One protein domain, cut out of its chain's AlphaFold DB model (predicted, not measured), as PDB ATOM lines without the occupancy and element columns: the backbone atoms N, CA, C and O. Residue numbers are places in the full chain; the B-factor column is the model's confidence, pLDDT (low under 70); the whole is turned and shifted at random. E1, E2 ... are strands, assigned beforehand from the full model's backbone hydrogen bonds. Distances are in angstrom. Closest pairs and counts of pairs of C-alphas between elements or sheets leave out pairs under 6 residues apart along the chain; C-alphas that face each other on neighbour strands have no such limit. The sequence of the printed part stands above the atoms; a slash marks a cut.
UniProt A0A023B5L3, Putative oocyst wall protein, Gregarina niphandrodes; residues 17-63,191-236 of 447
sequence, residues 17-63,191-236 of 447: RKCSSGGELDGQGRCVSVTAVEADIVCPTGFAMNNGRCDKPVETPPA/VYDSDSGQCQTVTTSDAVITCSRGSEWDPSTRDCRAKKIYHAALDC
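AT A GLANCE: This is residues 17 to 63 and 191 to 236 of the 447 residues of the protein "Putative oocyst wall protein" of Gregarina niphandrodes (UniProt A0A023B5L3). The model is a long, thin rod made of three small antiparallel sheets set end to end: E1, E8 and E7 towards one end, the pair E2 and E6 in the middle, and E3, E4 and E5 towards the other end. E1, E2 and E4 lead out along the rod, and after a cut E5, E6 and E8 lead back beside them. The printed part has 93 residues with nine strands, E1 to E9 in order, and no named helix, so the class is all strand. The two larger sheets have the orders E1 - E8 - E7 and E3 - E4 - E5. The whole is extended, with a radius of gyration of the C-alphas of 23.2 A and spans of 80 by 21 by 16 A.

HOW THE PARTS SIT: Residues 24 to 25 pair antiparallel with residues 31 to 32 of E1, residues 30 to 37. E1 is antiparallel to E8, residues 223 to 231, at 156 degrees, with N 31 and O 230 2.8 A apart. E1 runs on into E2, residues 40 to 42, at 43 degrees. E2 is antiparallel to E6, residues 208 to 210, with N 40 and O 210 2.9 A apart. E3, residues 48 to 50, forms a hairpin with E4, residues 53 to 60, with N 48 and O 55 2.8 A apart. E4, an inner strand, is also antiparallel to E5, residues 199 to 205, at 152 degrees, with N 56 and O 203 2.8 A apart. E5 runs on into E6 at 48 degrees. E7, residues 215 to 218, forms a hairpin with E8, with N 225 and O 216 2.8 A apart. E8 runs on into E9, residues 233 to 235, at 76 degrees; E9 pairs with no named strand, but residues 233 to 234 pair antiparallel with residues 17 to 18. E1 and E4 are apart.

IN THESE COORDINATES: E1 begins at C-alpha 30 (218.695, 140.608, 118.030) and is 21.4 A long. E2 and E3 have 3 residues each, and E4 is 22.2 A long, ending at C-alpha 60 (233.484, 118.359, 172.248). E5 is 19.5 A long, E6 has 3 residues and E7 has 4. E8, the longest strand by residues, is 25.4 A long. E9, 3 residues, ends at C-alpha 235 (209.921, 133.966, 108.521).

THE WHOLE: The C-alphas farthest apart, those of Ala 63 and Cys 236, are 81.3 A apart. Residues 64 to 190 are not printed, and C-alphas 63 and 191 are 12.1 A apart across the cut, which falls in the link from E4 to E5. The links that are printed whole are tight. The mean pLDDT of the printed part is 83.7, and residue 22 and residues 233 to 236 are under 70.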
ATOM      1  N   ARG A  17     211.598 139.504 110.835       70.69
ATOM      2  CA  ARG A  17     212.530 139.013 111.858       70.69
ATOM      3  C   ARG A  17     211.737 138.267 112.927       70.69
ATOM      4  O   ARG A  17     210.948 138.881 113.640       70.69
ATOM      5  N   LYS A  18     211.956 136.960 113.041       75.38
ATOM      6  CA  LYS A  18     211.303 136.086 114.018       75.38
ATOM      7  C   LYS A  18     212.357 135.295 114.781       75.38
ATOM      8  O   LYS A  18     213.337 134.803 114.219       75.38
ATOM      9  N   CYS A  19     212.159 135.179 116.084       79.94
ATOM     10  CA  CYS A  19     213.071 134.460 116.957       79.94
ATOM     11  C   CYS A  19     212.718 132.971 116.967       79.94
ATOM     12  O   CYS A  19     211.737 132.563 117.586       79.94
ATOM     13  N   SER A  20     213.520 132.160 116.270       74.56
ATOM     14  CA  SER A  20     213.248 130.736 116.006       74.56
ATOM     15  C   SER A  20     213.025 129.882 117.256       74.56
ATOM     16  O   SER A  20     212.356 128.859 117.173       74.56
ATOM     17  N   SER A  21     213.570 130.290 118.405       73.81
ATOM     18  CA  SER A  21     213.361 129.638 119.701       73.81
ATOM     19  C   SER A  21     212.729 130.590 120.725       73.81
ATOM     20  O   SER A  21     213.212 130.707 121.848       73.81
ATOM     21  N   GLY A  22     211.688 131.325 120.313       69.00
ATOM     22  CA  GLY A  22     210.762 132.029 121.213       69.00
ATOM     23  C   GLY A  22     211.337 133.206 122.010       69.00
ATOM     24  O   GLY A  22     210.725 133.628 122.983       69.00
ATOM     25  N   GLY A  23     212.508 133.724 121.629       79.56
ATOM     26  CA  GLY A  23     213.060 134.945 122.225       79.56
ATOM     27  C   GLY A  23     212.294 136.203 121.803       79.56
ATOM     28  O   GLY A  23     211.586 136.206 120.800       79.56
ATOM     29  N   GLU A  24     212.487 137.290 122.541       86.50
ATOM     30  CA  GLU A  24     211.967 138.615 122.197       86.50
ATOM     31  C   GLU A  24     213.021 139.420 121.416       86.50
ATOM     32  O   GLU A  24     214.223 139.185 121.562       86.50
ATOM     33  N   LEU A  25     212.596 140.355 120.561       81.31
ATOM     34  CA  LEU A  25     213.514 141.229 119.826       81.31
ATOM     35  C   LEU A  25     213.970 142.398 120.706       81.31
ATOM     36  O   LEU A  25     213.154 143.201 121.151       81.31
ATOM     37  N   ASP A  26     215.281 142.540 120.902       83.62
ATOM     38  CA  ASP A  26     215.844 143.731 121.534       83.62
ATOM     39  C   ASP A  26     215.829 144.950 120.594       83.62
ATOM     40  O   ASP A  26     215.710 144.838 119.371       83.62
ATOM     41  N   GLY A  27     216.019 146.145 121.165       78.12
ATOM     42  CA  GLY A  27     216.111 147.405 120.414       78.12
ATOM     43  C   GLY A  27     217.318 147.520 119.465       78.12
ATOM     44  O   GLY A  27     217.536 148.581 118.890       78.12
ATOM     45  N   GLN A  28     218.119 146.460 119.308       81.38
ATOM     46  CA  GLN A  28     219.207 146.340 118.332       81.38
ATOM     47  C   GLN A  28     218.908 145.245 117.280       81.38
ATOM     48  O   GLN A  28     219.755 144.929 116.442       81.38
ATOM     49  N   GLY A  29     217.689 144.690 117.276       75.81
ATOM     50  CA  GLY A  29     217.203 143.727 116.291       75.81
ATOM     51  C   GLY A  29     217.778 142.317 116.441       75.81
ATOM     52  O   GLY A  29     217.799 141.576 115.450       75.81
ATOM     53  N   ARG A  30     218.262 141.961 117.641       84.50
ATOM     54  CA  ARG A  30     218.695 140.608 118.030       84.50
ATOM     55  C   ARG A  30     217.608 139.930 118.856       84.50
ATOM     56  O   ARG A  30     216.832 140.598 119.526       84.50
ATOM     57  N   CYS A  31     217.600 138.606 118.867       84.00
ATOM     58  CA  CYS A  31     216.741 137.829 119.746       84.00
ATOM     59  C   CYS A  31     217.387 137.634 121.116       84.00
ATOM     60  O   CYS A  31     218.548 137.233 121.217       84.00
ATOM     61  N   VAL A  32     216.607 137.862 122.165       88.56
ATOM     62  CA  VAL A  32     216.949 137.601 123.559       88.56
ATOM     63  C   VAL A  32     215.952 136.578 124.088       88.56
ATOM     64  O   VAL A  32     214.777 136.882 124.260       88.56
ATOM     65  N   SER A  33     216.410 135.358 124.361       84.94
ATOM     66  CA  SER A  33     215.644 134.406 125.170       84.94
ATOM     67  C   SER A  33     216.211 134.404 126.584       84.94
ATOM     68  O   SER A  33     217.377 134.049 126.786       84.94
ATOM     69  N   VAL A  34     215.386 134.796 127.550       86.88
ATOM     70  CA  VAL A  34     215.638 134.540 128.969       86.88
ATOM     71  C   VAL A  34     215.010 133.190 129.298       86.88
ATOM     72  O   VAL A  34     213.859 132.941 128.944       86.88
ATOM     73  N   THR A  35     215.766 132.303 129.930       86.50
ATOM     74  CA  THR A  35     215.302 130.954 130.268       86.50
ATOM     75  C   THR A  35     215.634 130.669 131.724       86.50
ATOM     76  O   THR A  35     216.752 130.942 132.166       86.50
ATOM     77  N   ALA A  36     214.654 130.145 132.461       86.19
ATOM     78  CA  ALA A  36     214.877 129.629 133.802       86.19
ATOM     79  C   ALA A  36     215.841 128.436 133.728       86.19
ATOM     80  O   ALA A  36     215.683 127.546 132.891       86.19
ATOM     81  N   VAL A  37     216.848 128.451 134.587       87.00
ATOM     82  CA  VAL A  37     217.820 127.382 134.795       87.00
ATOM     83  C   VAL A  37     217.640 126.902 136.228       87.00
ATOM     84  O   VAL A  37     217.327 127.698 137.118       87.00
ATOM     85  N   GLU A  38     217.810 125.604 136.446       83.25
ATOM     86  CA  GLU A  38     217.780 125.026 137.787       83.25
ATOM     87  C   GLU A  38     218.853 125.683 138.672       83.25
ATOM     88  O   GLU A  38     219.912 126.096 138.193       83.25
ATOM     89  N   ALA A  39     218.537 125.859 139.953       83.31
ATOM     90  CA  ALA A  39     219.395 126.563 140.896       83.31
ATOM     91  C   ALA A  39     220.132 125.561 141.792       83.31
ATOM     92  O   ALA A  39     219.510 124.701 142.418       83.31
ATOM     93  N   ASP A  40     221.451 125.699 141.876       85.06
ATOM     94  CA  ASP A  40     222.320 124.840 142.668       85.06
ATOM     95  C   ASP A  40     222.157 125.181 144.161       85.06
ATOM     96  O   ASP A  40     222.569 126.250 144.624       85.06
ATOM     97  N   ILE A  41     221.547 124.277 144.934       84.56
ATOM     98  CA  ILE A  41     221.368 124.428 146.387       84.56
ATOM     99  C   ILE A  41     222.628 123.910 147.095       84.56
ATOM    100  O   ILE A  41     222.868 122.704 147.155       84.56
ATOM    101  N   VAL A  42     223.446 124.820 147.631       89.44
ATOM    102  CA  VAL A  42     224.804 124.530 148.123       89.44
ATOM    103  C   VAL A  42     224.957 124.929 149.592       89.44
ATOM    104  O   VAL A  42     224.444 125.954 150.041       89.44
ATOM    105  N   CYS A  43     225.688 124.122 150.364       90.06
ATOM    106  CA  CYS A  43     225.938 124.409 151.773       90.06
ATOM    107  C   CYS A  43     227.089 125.401 152.009       90.06
ATOM    108  O   CYS A  43     228.074 125.386 151.265       90.06
ATOM    109  N   PRO A  44     227.017 126.227 153.073       88.69
ATOM    110  CA  PRO A  44     228.136 127.057 153.511       88.69
ATOM    111  C   PRO A  44     229.403 126.235 153.788       88.69
ATOM    112  O   PRO A  44     229.339 125.077 154.200       88.69
ATOM    113  N   THR A  45     230.576 126.849 153.607       86.88
ATOM    114  CA  THR A  45     231.878 126.171 153.714       86.88
ATOM    115  C   THR A  45     232.044 125.414 155.037       86.88
ATOM    116  O   THR A  45     232.104 126.008 156.114       86.88
ATOM    117  N   GLY A  46     232.175 124.089 154.946       81.25
ATOM    118  CA  GLY A  46     232.343 123.203 156.100       81.25
ATOM    119  C   GLY A  46     231.041 122.676 156.716       81.25
ATOM    120  O   GLY A  46     231.117 122.091 157.792       81.25
ATOM    121  N   PHE A  47     229.894 122.868 156.060       88.50
ATOM    122  CA  PHE A  47     228.642 122.142 156.299       88.50
ATOM    123  C   PHE A  47     228.370 121.179 155.129       88.50
ATOM    124  O   PHE A  47     228.752 121.458 153.992       88.50
ATOM    125  N   ALA A  48     227.705 120.058 155.401       89.25
ATOM    126  CA  ALA A  48     227.300 119.052 154.422       89.25
ATOM    127  C   ALA A  48     225.777 119.071 154.211       89.25
ATOM    128  O   ALA A  48     225.023 119.401 155.126       89.25
ATOM    129  N   MET A  49     225.319 118.710 153.010       88.06
ATOM    130  CA  MET A  49     223.890 118.649 152.695       88.06
ATOM    131  C   MET A  49     223.259 117.394 153.306       88.06
ATOM    132  O   MET A  49     223.674 116.281 152.989       88.06
ATOM    133  N   ASN A  50     222.236 117.577 154.136       84.94
ATOM    134  CA  ASN A  50     221.484 116.516 154.793       84.94
ATOM    135  C   ASN A  50     219.984 116.853 154.755       84.94
ATOM    136  O   ASN A  50     219.551 117.844 155.338       84.94
ATOM    137  N   ASN A  51     219.184 116.065 154.029       79.94
ATOM    138  CA  ASN A  51     217.724 116.235 153.908       79.94
ATOM    139  C   ASN A  51     217.249 117.679 153.598       79.94
ATOM    140  O   ASN A  51     216.242 118.143 154.128       79.94
ATOM    141  N   GLY A  52     217.979 118.396 152.734       77.62
ATOM    142  CA  GLY A  52     217.665 119.779 152.337       77.62
ATOM    143  C   GLY A  52     218.133 120.862 153.318       77.62
ATOM    144  O   GLY A  52     217.856 122.040 153.099       77.62
ATOM    145  N   ARG A  53     218.850 120.483 154.381       86.06
ATOM    146  CA  ARG A  53     219.475 121.382 155.356       86.06
ATOM    147  C   ARG A  53     220.992 121.203 155.360       86.06
ATOM    148  O   ARG A  53     221.506 120.202 154.866       86.06
ATOM    149  N   CYS A  54     221.717 122.188 155.880       91.12
ATOM    150  CA  CYS A  54     223.173 122.166 155.908       91.12
ATOM    151  C   CYS A  54     223.680 121.903 157.323       91.12
ATOM    152  O   CYS A  54     223.651 122.787 158.184       91.12
ATOM    153  N   ASP A  55     224.171 120.688 157.534       91.81
ATOM    154  CA  ASP A  55     224.534 120.132 158.831       91.81
ATOM    155  C   ASP A  55     226.055 120.070 158.998       91.81
ATOM    156  O   ASP A  55     226.806 119.819 158.054       91.81
ATOM    157  N   LYS A  56     226.529 120.284 160.225       88.25
ATOM    158  CA  LYS A  56     227.934 120.145 160.594       88.25
ATOM    159  C   LYS A  56     228.052 119.470 161.962       88.25
ATOM    160  O   LYS A  56     227.583 120.054 162.944       88.25
ATOM    161  N   PRO A  57     228.700 118.296 162.066       83.50
ATOM    162  CA  PRO A  57     229.050 117.740 163.362       83.50
ATOM    163  C   PRO A  57     230.084 118.646 164.040       83.50
ATOM    164  O   PRO A  57     231.065 119.076 163.426       83.50
ATOM    165  N   VAL A  58     229.847 118.954 165.309       87.69
ATOM    166  CA  VAL A  58     230.788 119.645 166.189       87.69
ATOM    167  C   VAL A  58     231.052 118.736 167.376       87.69
ATOM    168  O   VAL A  58     230.130 118.389 168.113       87.69
ATOM    169  N   GLU A  59     232.310 118.339 167.531       88.75
ATOM    170  CA  GLU A  59     232.763 117.441 168.592       88.75
ATOM    171  C   GLU A  59     233.303 118.237 169.781       88.75
ATOM    172  O   GLU A  59     233.976 119.258 169.613       88.75
ATOM    173  N   THR A  60     233.015 117.766 170.991       86.75
ATOM    174  CA  THR A  60     233.484 118.359 172.248       86.75
ATOM    175  C   THR A  60     233.810 117.265 173.267       86.75
ATOM    176  O   THR A  60     233.075 116.278 173.329       86.75
ATOM    177  N   PRO A  61     234.859 117.408 174.101       85.25
ATOM    178  CA  PRO A  61     235.176 116.399 175.109       85.25
ATOM    179  C   PRO A  61     234.033 116.192 176.119       85.25
ATOM    180  O   PRO A  61     233.473 117.180 176.609       85.25
ATOM    181  N   PRO A  62     233.694 114.939 176.479       84.31
ATOM    182  CA  PRO A  62     232.699 114.656 177.507       84.31
ATOM    183  C   PRO A  62     233.181 115.105 178.889       84.31
ATOM    184  O   PRO A  62     234.349 114.945 179.245       84.31
ATOM    185  N   ALA A  63     232.261 115.602 179.714       87.00
ATOM    186  CA  ALA A  63     232.527 115.790 181.134       87.00
ATOM    187  C   ALA A  63     232.320 114.458 181.868       87.00
ATOM    188  O   ALA A  63     231.308 113.791 181.662       87.00
ATOM    189  N   VAL A 191     224.981 114.655 171.986       88.44
ATOM    190  CA  VAL A 191     224.893 113.197 172.158       88.44
ATOM    191  C   VAL A 191     226.299 112.625 172.338       88.44
ATOM    192  O   VAL A 191     227.240 113.099 171.707       88.44
ATOM    193  N   TYR A 192     226.459 111.623 173.206       88.44
ATOM    194  CA  TYR A 192     227.731 110.916 173.352       88.44
ATOM    195  C   TYR A 192     227.888 109.871 172.244       88.44
ATOM    196  O   TYR A 192     227.045 108.982 172.123       88.44
ATOM    197  N   ASP A 193     228.969 109.972 171.478       89.62
ATOM    198  CA  ASP A 193     229.387 108.978 170.495       89.62
ATOM    199  C   ASP A 193     230.436 108.042 171.125       89.62
ATOM    200  O   ASP A 193     231.451 108.486 171.670       89.62
ATOM    201  N   SER A 194     230.176 106.733 171.072       84.69
ATOM    202  CA  SER A 194     231.065 105.696 171.603       84.69
ATOM    203  C   SER A 194     232.342 105.507 170.793       84.69
ATOM    204  O   SER A 194     233.332 105.034 171.350       84.69
ATOM    205  N   ASP A 195     232.320 105.866 169.511       87.38
ATOM    206  CA  ASP A 195     233.333 105.454 168.543       87.38
ATOM    207  C   ASP A 195     234.408 106.543 168.384       87.38
ATOM    208  O   ASP A 195     235.599 106.235 168.308       87.38
ATOM    209  N   SER A 196     234.012 107.824 168.434       83.50
ATOM    210  CA  SER A 196     234.929 108.965 168.617       83.50
ATOM    211  C   SER A 196     235.298 109.230 170.085       83.50
ATOM    212  O   SER A 196     236.315 109.872 170.369       83.50
ATOM    213  N   GLY A 197     234.464 108.783 171.033       85.69
ATOM    214  CA  GLY A 197     234.571 109.129 172.454       85.69
ATOM    215  C   GLY A 197     234.234 110.596 172.768       85.69
ATOM    216  O   GLY A 197     234.599 111.091 173.837       85.69
ATOM    217  N   GLN A 198     233.584 111.310 171.842       89.50
ATOM    218  CA  GLN A 198     233.249 112.730 171.962       89.50
ATOM    219  C   GLN A 198     231.748 112.955 172.201       89.50
ATOM    220  O   GLN A 198     230.893 112.140 171.863       89.50
ATOM    221  N   CYS A 199     231.412 114.123 172.741       89.06
ATOM    222  CA  CYS A 199     230.065 114.674 172.675       89.06
ATOM    223  C   CYS A 199     229.879 115.407 171.343       89.06
ATOM    224  O   CYS A 199     230.435 116.491 171.140       89.06
ATOM    225  N   GLN A 200     229.086 114.825 170.449       89.62
ATOM    226  CA  GLN A 200     228.728 115.400 169.157       89.62
ATOM    227  C   GLN A 200     227.441 116.225 169.259       89.62
ATOM    228  O   GLN A 200     226.452 115.814 169.866       89.62
ATOM    229  N   THR A 201     227.423 117.390 168.617       89.38
ATOM    230  CA  THR A 201     226.195 118.154 168.366       89.38
ATOM    231  C   THR A 201     226.141 118.589 166.908       89.38
ATOM    232  O   THR A 201     227.153 118.985 166.325       89.38
ATOM    233  N   VAL A 202     224.964 118.492 166.289       84.94
ATOM    234  CA  VAL A 202     224.777 118.886 164.890       84.94
ATOM    235  C   VAL A 202     224.457 120.376 164.853       84.94
ATOM    236  O   VAL A 202     223.340 120.807 165.142       84.94
ATOM    237  N   THR A 203     225.456 121.182 164.496       84.94
ATOM    238  CA  THR A 203     225.228 122.592 164.171       84.94
ATOM    239  C   THR A 203     224.568 122.652 162.802       84.94
ATOM    240  O   THR A 203     225.024 122.006 161.862       84.94
ATOM    241  N   THR A 204     223.489 123.418 162.680       84.69
ATOM    242  CA  THR A 204     222.642 123.414 161.484       84.69
ATOM    243  C   THR A 204     222.486 124.818 160.917       84.69
ATOM    244  O   THR A 204     222.365 125.792 161.659       84.69
ATOM    245  N   SER A 205     222.510 124.914 159.594       84.50
ATOM    246  CA  SER A 205     222.420 126.153 158.825       84.50
ATOM    247  C   SER A 205     221.489 125.968 157.631       84.50
ATOM    248  O   SER A 205     221.198 124.841 157.213       84.50
ATOM    249  N   ASP A 206     221.001 127.079 157.095       84.69
ATOM    250  CA  ASP A 206     220.152 127.065 155.910       84.69
ATOM    251  C   ASP A 206     221.019 126.975 154.646       84.69
ATOM    252  O   ASP A 206     222.127 127.516 154.589       84.69
ATOM    253  N   ALA A 207     220.524 126.265 153.632       82.56
ATOM    254  CA  ALA A 207     221.237 126.106 152.372       82.56
ATOM    255  C   ALA A 207     221.186 127.386 151.526       82.56
ATOM    256  O   ALA A 207     220.172 128.086 151.483       82.56
ATOM    257  N   VAL A 208     222.278 127.681 150.820       85.31
ATOM    258  CA  VAL A 208     222.396 128.868 149.972       85.31
ATOM    259  C   VAL A 208     222.041 128.495 148.538       85.31
ATOM    260  O   VAL A 208     222.628 127.585 147.955       85.31
ATOM    261  N   ILE A 209     221.088 129.218 147.953       86.12
ATOM    262  CA  ILE A 209     220.760 129.087 146.533       86.12
ATOM    263  C   ILE A 209     221.851 129.791 145.722       86.12
ATOM    264  O   ILE A 209     222.143 130.967 145.950       86.12
ATOM    265  N   THR A 210     222.447 129.078 144.771       87.19
ATOM    266  CA  THR A 210     223.486 129.594 143.874       87.19
ATOM    267  C   THR A 210     223.104 129.345 142.416       87.19
ATOM    268  O   THR A 210     222.427 128.372 142.099       87.19
ATOM    269  N   CYS A 211     223.500 130.249 141.520       88.81
ATOM    270  CA  CYS A 211     223.234 130.110 140.089       88.81
ATOM    271  C   CYS A 211     224.476 129.603 139.355       88.81
ATOM    272  O   CYS A 211     225.589 130.095 139.574       88.81
ATOM    273  N   SER A 212     224.279 128.635 138.463       85.94
ATOM    274  CA  SER A 212     225.334 128.064 137.629       85.94
ATOM    275  C   SER A 212     225.950 129.121 136.690       85.94
ATOM    276  O   SER A 212     225.389 130.189 136.442       85.94
ATOM    277  N   ARG A 213     227.148 128.855 136.148       80.31
ATOM    278  CA  ARG A 213     227.947 129.872 135.428       80.31
ATOM    279  C   ARG A 213     227.199 130.469 134.220       80.31
ATOM    280  O   ARG A 213     227.117 129.833 133.173       80.31
ATOM    281  N   GLY A 214     226.760 131.723 134.341       77.38
ATOM    282  CA  GLY A 214     226.098 132.477 133.267       77.38
ATOM    283  C   GLY A 214     224.587 132.674 133.440       77.38
ATOM    284  O   GLY A 214     223.962 133.248 132.548       77.38
ATOM    285  N   SER A 215     224.006 132.237 134.561       87.56
ATOM    286  CA  SER A 215     222.681 132.670 135.018       87.56
ATOM    287  C   SER A 215     222.779 133.597 136.236       87.56
ATOM    288  O   SER A 215     223.714 133.516 137.031       87.56
ATOM    289  N   GLU A 216     221.807 134.500 136.367       89.06
ATOM    290  CA  GLU A 216     221.676 135.450 137.481       89.06
ATOM    291  C   GLU A 216     220.370 135.174 138.243       89.06
ATOM    292  O   GLU A 216     219.401 134.696 137.656       89.06
ATOM    293  N   TRP A 217     220.328 135.441 139.550       89.25
ATOM    294  CA  TRP A 217     219.137 135.201 140.374       89.25
ATOM    295  C   TRP A 217     218.099 136.313 140.190       89.25
ATOM    296  O   TRP A 217     218.391 137.475 140.480       89.25
ATOM    297  N   ASP A 218     216.878 135.967 139.768       88.50
ATOM    298  CA  ASP A 218     215.760 136.911 139.696       88.50
ATOM    299  C   ASP A 218     214.921 136.839 140.990       88.50
ATOM    300  O   ASP A 218     214.194 135.863 141.211       88.50
ATOM    301  N   PRO A 219     214.976 137.854 141.876       84.81
ATOM    302  CA  PRO A 219     214.224 137.839 143.130       84.81
ATOM    303  C   PRO A 219     212.705 137.967 142.928       84.81
ATOM    304  O   PRO A 219     211.951 137.699 143.865       84.81
ATOM    305  N   SER A 220     212.256 138.369 141.734       88.62
ATOM    306  CA  SER A 220     210.844 138.563 141.380       88.62
ATOM    307  C   SER A 220     210.153 137.228 141.103       88.62
ATOM    308  O   SER A 220     209.009 137.024 141.506       88.62
ATOM    309  N   THR A 221     210.856 136.318 140.426       84.69
ATOM    310  CA  THR A 221     210.360 134.996 140.008       84.69
ATOM    311  C   THR A 221     210.972 133.833 140.789       84.69
ATOM    312  O   THR A 221     210.430 132.732 140.729       84.69
ATOM    313  N   ARG A 222     212.015 134.088 141.594       85.44
ATOM    314  CA  ARG A 222     212.701 133.121 142.475       85.44
ATOM    315  C   ARG A 222     213.326 131.937 141.729       85.44
ATOM    316  O   ARG A 222     213.305 130.805 142.207       85.44
ATOM    317  N   ASP A 223     213.901 132.224 140.569       88.31
ATOM    318  CA  ASP A 223     214.624 131.292 139.709       88.31
ATOM    319  C   ASP A 223     215.961 131.896 139.237       88.31
ATOM    320  O   ASP A 223     216.152 133.115 139.195       88.31
ATOM    321  N   CYS A 224     216.915 131.035 138.878       90.75
ATOM    322  CA  CYS A 224     218.127 131.458 138.181       90.75
ATOM    323  C   CYS A 224     217.809 131.633 136.693       90.75
ATOM    324  O   CYS A 224     217.179 130.773 136.082       90.75
ATOM    325  N   ARG A 225     218.247 132.730 136.075       89.69
ATOM    326  CA  ARG A 225     217.892 133.085 134.694       89.69
ATOM    327  C   ARG A 225     219.120 133.252 133.820       89.69
ATOM    328  O   ARG A 225     219.937 134.141 134.042       89.69
ATOM    329  N   ALA A 226     219.245 132.403 132.802       88.06
ATOM    330  CA  ALA A 226     220.258 132.550 131.763       88.06
ATOM    331  C   ALA A 226     219.721 133.421 130.621       88.06
ATOM    332  O   ALA A 226     218.616 133.202 130.118       88.06
ATOM    333  N   LYS A 227     220.524 134.394 130.180       86.88
ATOM    334  CA  LYS A 227     220.190 135.298 129.072       86.88
ATOM    335  C   LYS A 227     220.964 134.909 127.815       86.88
ATOM    336  O   LYS A 227     222.140 135.235 127.674       86.88
ATOM    337  N   LYS A 228     220.298 134.243 126.870       83.69
ATOM    338  CA  LYS A 228     220.890 133.855 125.582       83.69
ATOM    339  C   LYS A 228     220.529 134.879 124.506       83.69
ATOM    340  O   LYS A 228     219.353 135.098 124.222       83.69
ATOM    341  N   ILE A 229     221.549 135.488 123.903       84.06
ATOM    342  CA  ILE A 229     221.411 136.475 122.823       84.06
ATOM    343  C   ILE A 229     221.842 135.824 121.503       84.06
ATOM    344  O   ILE A 229     222.905 135.209 121.439       84.06
ATOM    345  N   TYR A 230     221.019 135.935 120.462       81.25
ATOM    346  CA  TYR A 230     221.257 135.336 119.145       81.25
ATOM    347  C   TYR A 230     220.646 136.182 118.017       81.25
ATOM    348  O   TYR A 230     219.897 137.127 118.257       81.25
ATOM    349  N   HIS A 231     220.985 135.883 116.762       77.06
ATOM    350  CA  HIS A 231     220.432 136.602 115.610       77.06
ATOM    351  C   HIS A 231     219.009 136.132 115.288       77.06
ATOM    352  O   HIS A 231     218.714 134.941 115.358       77.06
ATOM    353  N   ALA A 232     218.135 137.067 114.908       73.69
ATOM    354  CA  ALA A 232     216.797 136.737 114.432       73.69
ATOM    355  C   ALA A 232     216.855 136.045 113.067       73.69
ATOM    356  O   ALA A 232     217.584 136.488 112.176       73.69
ATOM    357  N   ALA A 233     216.058 134.991 112.902       68.62
ATOM    358  CA  ALA A 233     215.802 134.399 111.599       68.62
ATOM    359  C   ALA A 233     214.759 135.227 110.838       68.62
ATOM    360  O   ALA A 233     214.165 136.164 111.376       68.62
ATOM    361  N   LEU A 234     214.537 134.863 109.582       65.75
ATOM    362  CA  LEU A 234     213.482 135.409 108.741       65.75
ATOM    363  C   LEU A 234     212.361 134.374 108.620       65.75
ATOM    364  O   LEU A 234     212.652 133.184 108.518       65.75
ATOM    365  N   ASP A 235     211.106 134.822 108.649       57.25
ATOM    366  CA  ASP A 235     209.921 133.966 108.521       57.25
ATOM    367  C   ASP A 235     208.810 134.644 107.691       57.25
ATOM    368  O   ASP A 235     208.790 135.874 107.545       57.25
ATOM    369  N   CYS A 236     207.894 133.840 107.152       48.88
ATOM    370  CA  CYS A 236     206.782 134.250 106.291       48.88
ATOM    371  C   CYS A 236     205.405 134.057 106.973       48.88
ATOM    372  O   CYS A 236     205.323 133.432 108.030       48.88
TER     373      CYS A 236